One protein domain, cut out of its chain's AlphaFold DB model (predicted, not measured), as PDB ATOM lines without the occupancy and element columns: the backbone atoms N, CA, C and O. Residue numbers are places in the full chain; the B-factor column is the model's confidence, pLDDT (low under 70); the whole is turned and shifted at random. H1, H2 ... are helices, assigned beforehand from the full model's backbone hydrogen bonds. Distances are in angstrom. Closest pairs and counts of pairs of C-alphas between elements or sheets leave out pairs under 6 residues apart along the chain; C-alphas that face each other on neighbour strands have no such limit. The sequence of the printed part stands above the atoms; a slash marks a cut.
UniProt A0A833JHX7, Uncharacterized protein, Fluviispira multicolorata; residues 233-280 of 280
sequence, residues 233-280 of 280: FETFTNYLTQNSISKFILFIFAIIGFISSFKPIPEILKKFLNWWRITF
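What this domain is: This is residues 233 to 280 of the 280 residues of an uncharacterized protein of Fluviispira multicolorata (UniProt A0A833JHX7). An open zigzag of three helices strung one after another: long H2 makes the body, H1 turns off at a corner at one end, and H3 follows a link at the other end. Residues 251 to 280, of which 251 to 261 belong to H2 and 267 to 279 to H3, stand free. The printed part has 48 residues with H1, H2 and H3 in chain order and no named strand, and is all helix. It is extended, with a radius of gyration of the C-alphas of 16.3 A, and spans 46 by 25 by 17 A.

Where its parts are: H2, residues 244 to 261, is 25.6 A long and begins at C-alpha 244 (12.281, -54.242, -54.143). H1 is residues 233 to 242, 14.1 A. H3, residues 267 to 279, is 18.4 A and ends at C-alpha 279 (-25.754, -55.349, -55.394).

How they stand to each other: H2, with residues 246 to 247 alone, touches H1 only at the corner; the closest C-alphas, of Leu 240 and Ser 246, are 5.1 A apart. Their lines are about perpendicular, at 81 degrees. H3 is apart from H1 and H2. In H1, H2 and H3 every O i to N i+4 pair is within hydrogen-bond range.

The domain as a whole: The farthest C-alphas, of Glu 234 and Ile 278, are 46.9 A apart. The printed part has no cut, and both links are tight. Mean pLDDT of the printed part is 72.4; 24 residues are under 70, among them 263 to 271.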
ATOM      1  N   PHE A 233      14.571 -57.186 -35.262       64.69
ATOM      2  CA  PHE A 233      13.962 -55.967 -35.818       64.69
ATOM      3  C   PHE A 233      14.877 -55.280 -36.849       64.69
ATOM      4  O   PHE A 233      14.427 -54.831 -37.900       64.69
ATOM      5  N   GLU A 234      16.185 -55.293 -36.605       62.84
ATOM      6  CA  GLU A 234      17.206 -54.772 -37.516       62.84
ATOM      7  C   GLU A 234      17.316 -55.582 -38.821       62.84
ATOM      8  O   GLU A 234      17.314 -55.021 -39.911       62.84
ATOM      9  N   THR A 235      17.331 -56.919 -38.766       63.75
ATOM     10  CA  THR A 235      17.309 -57.727 -40.003       63.75
ATOM     11  C   THR A 235      15.985 -57.628 -40.756       63.75
ATOM     12  O   THR A 235      15.980 -57.683 -41.983       63.75
ATOM     13  N   PHE A 236      14.869 -57.452 -40.045       69.44
ATOM     14  CA  PHE A 236      13.557 -57.255 -40.648       69.44
ATOM     15  C   PHE A 236      13.480 -55.909 -41.379       69.44
ATOM     16  O   PHE A 236      13.071 -55.861 -42.536       69.44
ATOM     17  N   THR A 237      13.953 -54.828 -40.757       67.81
ATOM     18  CA  THR A 237      14.041 -53.501 -41.392       67.81
ATOM     19  C   THR A 237      15.040 -53.485 -42.551       67.81
ATOM     20  O   THR A 237      14.725 -52.952 -43.613       67.81
ATOM     21  N   ASN A 238      16.190 -54.153 -42.426       70.81
ATOM     22  CA  ASN A 238      17.125 -54.339 -43.539       70.81
ATOM     23  C   ASN A 238      16.505 -55.142 -44.693       70.81
ATOM     24  O   ASN A 238      16.671 -54.782 -45.855       70.81
ATOM     25  N   TYR A 239      15.733 -56.194 -44.406       72.62
ATOM     26  CA  TYR A 239      15.007 -56.942 -45.435       72.62
ATOM     27  C   TYR A 239      13.978 -56.061 -46.154       72.62
ATOM     28  O   TYR A 239      13.950 -56.024 -47.384       72.62
ATOM     29  N   LEU A 240      13.182 -55.301 -45.393       69.88
ATOM     30  CA  LEU A 240      12.191 -54.371 -45.932       69.88
ATOM     31  C   LEU A 240      12.819 -53.303 -46.840       69.88
ATOM     32  O   LEU A 240      12.261 -52.985 -47.893       69.88
ATOM     33  N   THR A 241      13.983 -52.781 -46.452       68.94
ATOM     34  CA  THR A 241      14.695 -51.698 -47.149       68.94
ATOM     35  C   THR A 241      15.632 -52.169 -48.260       68.94
ATOM     36  O   THR A 241      16.053 -51.343 -49.068       68.94
ATOM     37  N   GLN A 242      15.954 -53.460 -48.366       74.00
ATOM     38  CA  GLN A 242      16.803 -53.985 -49.445       74.00
ATOM     39  C   GLN A 242      16.012 -54.700 -50.544       74.00
ATOM     40  O   GLN A 242      16.417 -54.648 -51.702       74.00
ATOM     41  N   ASN A 243      14.869 -55.316 -50.231       78.81
ATOM     42  CA  ASN A 243      14.068 -56.032 -51.221       78.81
ATOM     43  C   ASN A 243      13.093 -55.086 -51.962       78.81
ATOM     44  O   ASN A 243      12.319 -54.342 -51.358       78.81
ATOM     45  N   SER A 244      13.125 -55.101 -53.298       79.62
ATOM     46  CA  SER A 244      12.281 -54.242 -54.143       79.62
ATOM     47  C   SER A 244      10.783 -54.496 -53.952       79.62
ATOM     48  O   SER A 244       9.990 -53.559 -54.000       79.62
ATOM     49  N   ILE A 245      10.389 -55.741 -53.670       83.31
ATOM     50  CA  ILE A 245       8.985 -56.107 -53.438       83.31
ATOM     51  C   ILE A 245       8.489 -55.514 -52.117       83.31
ATOM     52  O   ILE A 245       7.397 -54.956 -52.055       83.31
ATOM     53  N   SER A 246       9.294 -55.581 -51.054       77.81
ATOM     54  CA  SER A 246       8.914 -55.004 -49.763       77.81
ATOM     55  C   SER A 246       8.868 -53.480 -49.797       77.81
ATOM     56  O   SER A 246       7.976 -52.903 -49.181       77.81
ATOM     57  N   LYS A 247       9.751 -52.825 -50.564       80.94
ATOM     58  CA  LYS A 247       9.653 -51.379 -50.835       80.94
ATOM     59  C   LYS A 247       8.344 -51.018 -51.527       80.94
ATOM     60  O   LYS A 247       7.698 -50.057 -51.126       80.94
ATOM     61  N   PHE A 248       7.940 -51.799 -52.530       84.94
ATOM     62  CA  PHE A 248       6.676 -51.590 -53.233       84.94
ATOM     63  C   PHE A 248       5.471 -51.755 -52.297       84.94
ATOM     64  O   PHE A 248       4.583 -50.909 -52.273       84.94
ATOM     65  N   ILE A 249       5.475 -52.789 -51.454       85.31
ATOM     66  CA  ILE A 249       4.427 -53.004 -50.446       85.31
ATOM     67  C   ILE A 249       4.371 -51.836 -49.447       85.31
ATOM     68  O   ILE A 249       3.292 -51.312 -49.178       85.31
ATOM     69  N   LEU A 250       5.518 -51.383 -48.929       83.94
ATOM     70  CA  LEU A 250       5.589 -50.229 -48.023       83.94
ATOM     71  C   LEU A 250       5.092 -48.938 -48.684       83.94
ATOM     72  O   LEU A 250       4.406 -48.148 -48.038       83.94
ATOM     73  N   PHE A 251       5.386 -48.742 -49.970       86.00
ATOM     74  CA  PHE A 251       4.887 -47.614 -50.752       86.00
ATOM     75  C   PHE A 251       3.356 -47.633 -50.876       86.00
ATOM     76  O   PHE A 251       2.711 -46.610 -50.651       86.00
ATOM     77  N   ILE A 252       2.757 -48.801 -51.134       89.06
ATOM     78  CA  ILE A 252       1.296 -48.964 -51.150       89.06
ATOM     79  C   ILE A 252       0.688 -48.644 -49.778       89.06
ATOM     80  O   ILE A 252      -0.293 -47.904 -49.705       89.06
ATOM     81  N   PHE A 253       1.282 -49.130 -48.685       87.81
ATOM     82  CA  PHE A 253       0.815 -48.795 -47.335       87.81
ATOM     83  C   PHE A 253       0.923 -47.297 -47.027       87.81
ATOM     84  O   PHE A 253       0.013 -46.745 -46.410       87.81
ATOM     85  N   ALA A 254       1.983 -46.627 -47.486       86.88
ATOM     86  CA  ALA A 254       2.135 -45.182 -47.338       86.88
ATOM     87  C   ALA A 254       1.056 -44.408 -48.117       86.88
ATOM     88  O   ALA A 254       0.481 -43.470 -47.570       86.88
ATOM     89  N   ILE A 255       0.721 -44.831 -49.343       87.81
ATOM     90  CA  ILE A 255      -0.379 -44.252 -50.133       87.81
ATOM     91  C   ILE A 255      -1.719 -44.432 -49.416       87.81
ATOM     92  O   ILE A 255      -2.471 -43.471 -49.272       87.81
ATOM     93  N   ILE A 256      -2.017 -45.644 -48.940       86.44
ATOM     94  CA  ILE A 256      -3.262 -45.933 -48.216       86.44
ATOM     95  C   ILE A 256      -3.343 -45.081 -46.944       86.44
ATOM     96  O   ILE A 256      -4.374 -44.461 -46.686       86.44
ATOM     97  N   GLY A 257      -2.248 -45.004 -46.182       83.81
ATOM     98  CA  GLY A 257      -2.137 -44.172 -44.986       83.81
ATOM     99  C   GLY A 257      -2.383 -42.696 -45.292       83.81
ATOM    100  O   GLY A 257      -3.223 -42.070 -44.647       83.81
ATOM    101  N   PHE A 258      -1.736 -42.169 -46.334       85.88
ATOM    102  CA  PHE A 258      -1.912 -40.795 -46.795       85.88
ATOM    103  C   PHE A 258      -3.368 -40.515 -47.179       85.88
ATOM    104  O   PHE A 258      -3.972 -39.604 -46.620       85.88
ATOM    105  N   ILE A 259      -3.984 -41.347 -48.023       82.12
ATOM    106  CA  ILE A 259      -5.397 -41.212 -48.420       82.12
ATOM    107  C   ILE A 259      -6.326 -41.275 -47.200       82.12
ATOM    108  O   ILE A 259      -7.279 -40.507 -47.109       82.12
ATOM    109  N   SER A 260      -6.046 -42.161 -46.242       76.38
ATOM    110  CA  SER A 260      -6.861 -42.315 -45.032       76.38
ATOM    111  C   SER A 260      -6.725 -41.160 -44.032       76.38
ATOM    112  O   SER A 260      -7.639 -40.947 -43.234       76.38
ATOM    113  N   SER A 261      -5.612 -40.415 -44.081       76.75
ATOM    114  CA  SER A 261      -5.365 -39.242 -43.230       76.75
ATOM    115  C   SER A 261      -6.217 -38.037 -43.632       76.75
ATOM    116  O   SER A 261      -6.599 -37.236 -42.779       76.75
ATOM    117  N   PHE A 262      -6.624 -37.966 -44.903       74.81
ATOM    118  CA  PHE A 262      -7.680 -37.067 -45.352       74.81
ATOM    119  C   PHE A 262      -9.028 -37.692 -45.000       74.81
ATOM    120  O   PHE A 262      -9.683 -38.323 -45.831       74.81
ATOM    121  N   LYS A 263      -9.451 -37.551 -43.740       64.94
ATOM    122  CA  LYS A 263     -10.863 -37.750 -43.411       64.94
ATOM    123  C   LYS A 263     -11.656 -36.441 -43.550       64.94
ATOM    124  O   LYS A 263     -11.144 -35.381 -43.207       64.94
ATOM    125  N   PRO A 264     -12.921 -36.541 -44.003       60.78
ATOM    126  CA  PRO A 264     -13.674 -37.783 -44.098       60.78
ATOM    127  C   PRO A 264     -13.460 -38.476 -45.446       60.78
ATOM    128  O   PRO A 264     -13.266 -37.826 -46.464       60.78
ATOM    129  N   ILE A 265     -13.505 -39.812 -45.400       59.22
ATOM    130  CA  ILE A 265     -13.596 -40.739 -46.539       59.22
ATOM    131  C   ILE A 265     -14.197 -40.015 -47.751       59.22
ATOM    132  O   ILE A 265     -15.347 -39.571 -47.622       59.22
ATOM    133  N   PRO A 266     -13.475 -39.897 -48.885       62.91
ATOM    134  CA  PRO A 266     -13.996 -39.225 -50.066       62.91
ATOM    135  C   PRO A 266     -15.391 -39.775 -50.366       62.91
ATOM    136  O   PRO A 266     -15.572 -40.993 -50.363       62.91
ATOM    137  N   GLU A 267     -16.390 -38.921 -50.597       58.81
ATOM    138  CA  GLU A 267     -17.780 -39.352 -50.841       58.81
ATOM    139  C   GLU A 267     -17.900 -40.434 -51.930       58.81
ATOM    140  O   GLU A 267     -18.820 -41.249 -51.912       58.81
ATOM    141  N   ILE A 268     -16.917 -40.497 -52.829       60.06
ATOM    142  CA  ILE A 268     -16.736 -41.525 -53.857       60.06
ATOM    143  C   ILE A 268     -16.597 -42.937 -53.253       60.06
ATOM    144  O   ILE A 268     -17.244 -43.866 -53.726       60.06
ATOM    145  N   LEU A 269     -15.833 -43.109 -52.168       61.81
ATOM    146  CA  LEU A 269     -15.669 -44.389 -51.463       61.81
ATOM    147  C   LEU A 269     -16.926 -44.778 -50.671       61.81
ATOM    148  O   LEU A 269     -17.261 -45.957 -50.601       61.81
ATOM    149  N   LYS A 270     -17.672 -43.799 -50.138       64.44
ATOM    150  CA  LYS A 270     -18.997 -44.049 -49.543       64.44
ATOM    151  C   LYS A 270     -20.020 -44.486 -50.596       64.44
ATOM    152  O   LYS A 270     -20.770 -45.424 -50.339       64.44
ATOM    153  N   LYS A 271     -20.032 -43.864 -51.783       65.06
ATOM    154  CA  LYS A 271     -20.884 -44.282 -52.911       65.06
ATOM    155  C   LYS A 271     -20.536 -45.688 -53.399       65.06
ATOM    156  O   LYS A 271     -21.445 -46.474 -53.635       65.06
ATOM    157  N   PHE A 272     -19.250 -46.024 -53.481       70.00
ATOM    158  CA  PHE A 272     -18.804 -47.352 -53.905       70.00
ATOM    159  C   PHE A 272     -19.161 -48.448 -52.883       70.00
ATOM    160  O   PHE A 272     -19.673 -49.499 -53.259       70.00
ATOM    161  N   LEU A 273     -18.986 -48.180 -51.583       67.69
ATOM    162  CA  LEU A 273     -19.388 -49.098 -50.506       67.69
ATOM    163  C   LEU A 273     -20.914 -49.270 -50.410       67.69
ATOM    164  O   LEU A 273     -21.379 -50.378 -50.156       67.69
ATOM    165  N   ASN A 274     -21.697 -48.212 -50.649       67.56
ATOM    166  CA  ASN A 274     -23.158 -48.315 -50.710       67.56
ATOM    167  C   ASN A 274     -23.643 -49.068 -51.954       67.56
ATOM    168  O   ASN A 274     -24.580 -49.850 -51.845       67.56
ATOM    169  N   TRP A 275     -23.011 -48.877 -53.113       68.94
ATOM    170  CA  TRP A 275     -23.330 -49.648 -54.317       68.94
ATOM    171  C   TRP A 275     -23.031 -51.140 -54.121       68.94
ATOM    172  O   TRP A 275     -23.870 -51.984 -54.421       68.94
ATOM    173  N   TRP A 276     -21.889 -51.478 -53.514       63.25
ATOM    174  CA  TRP A 276     -21.530 -52.872 -53.248       63.25
ATOM    175  C   TRP A 276     -22.510 -53.573 -52.294       63.25
ATOM    176  O   TRP A 276     -22.827 -54.735 -52.503       63.25
ATOM    177  N   ARG A 277     -23.061 -52.844 -51.316       64.44
ATOM    178  CA  ARG A 277     -24.022 -53.346 -50.320       64.44
ATOM    179  C   ARG A 277     -25.473 -53.473 -50.826       64.44
ATOM    180  O   ARG A 277     -26.314 -54.020 -50.126       64.44
ATOM    181  N   ILE A 278     -25.786 -52.907 -51.994       65.75
ATOM    182  CA  ILE A 278     -27.109 -53.009 -52.645       65.75
ATOM    183  C   ILE A 278     -27.097 -54.089 -53.738       65.75
ATOM    184  O   ILE A 278     -28.150 -54.593 -54.120       65.75
ATOM    185  N   THR A 279     -25.912 -54.452 -54.238       57.22
ATOM    186  CA  THR A 279     -25.754 -55.349 -55.394       57.22
ATOM    187  C   THR A 279     -25.248 -56.752 -55.015       57.22
ATOM    188  O   THR A 279     -25.232 -57.632 -55.871       57.22
ATOM    189  N   PHE A 280     -24.879 -56.969 -53.746       48.88
ATOM    190  CA  PHE A 280     -24.539 -58.248 -53.108       48.88
ATOM    191  C   PHE A 280     -25.048 -58.250 -51.664       48.88
ATOM    192  O   PHE A 280     -25.377 -59.350 -51.169       48.88
TER     193      PHE A 280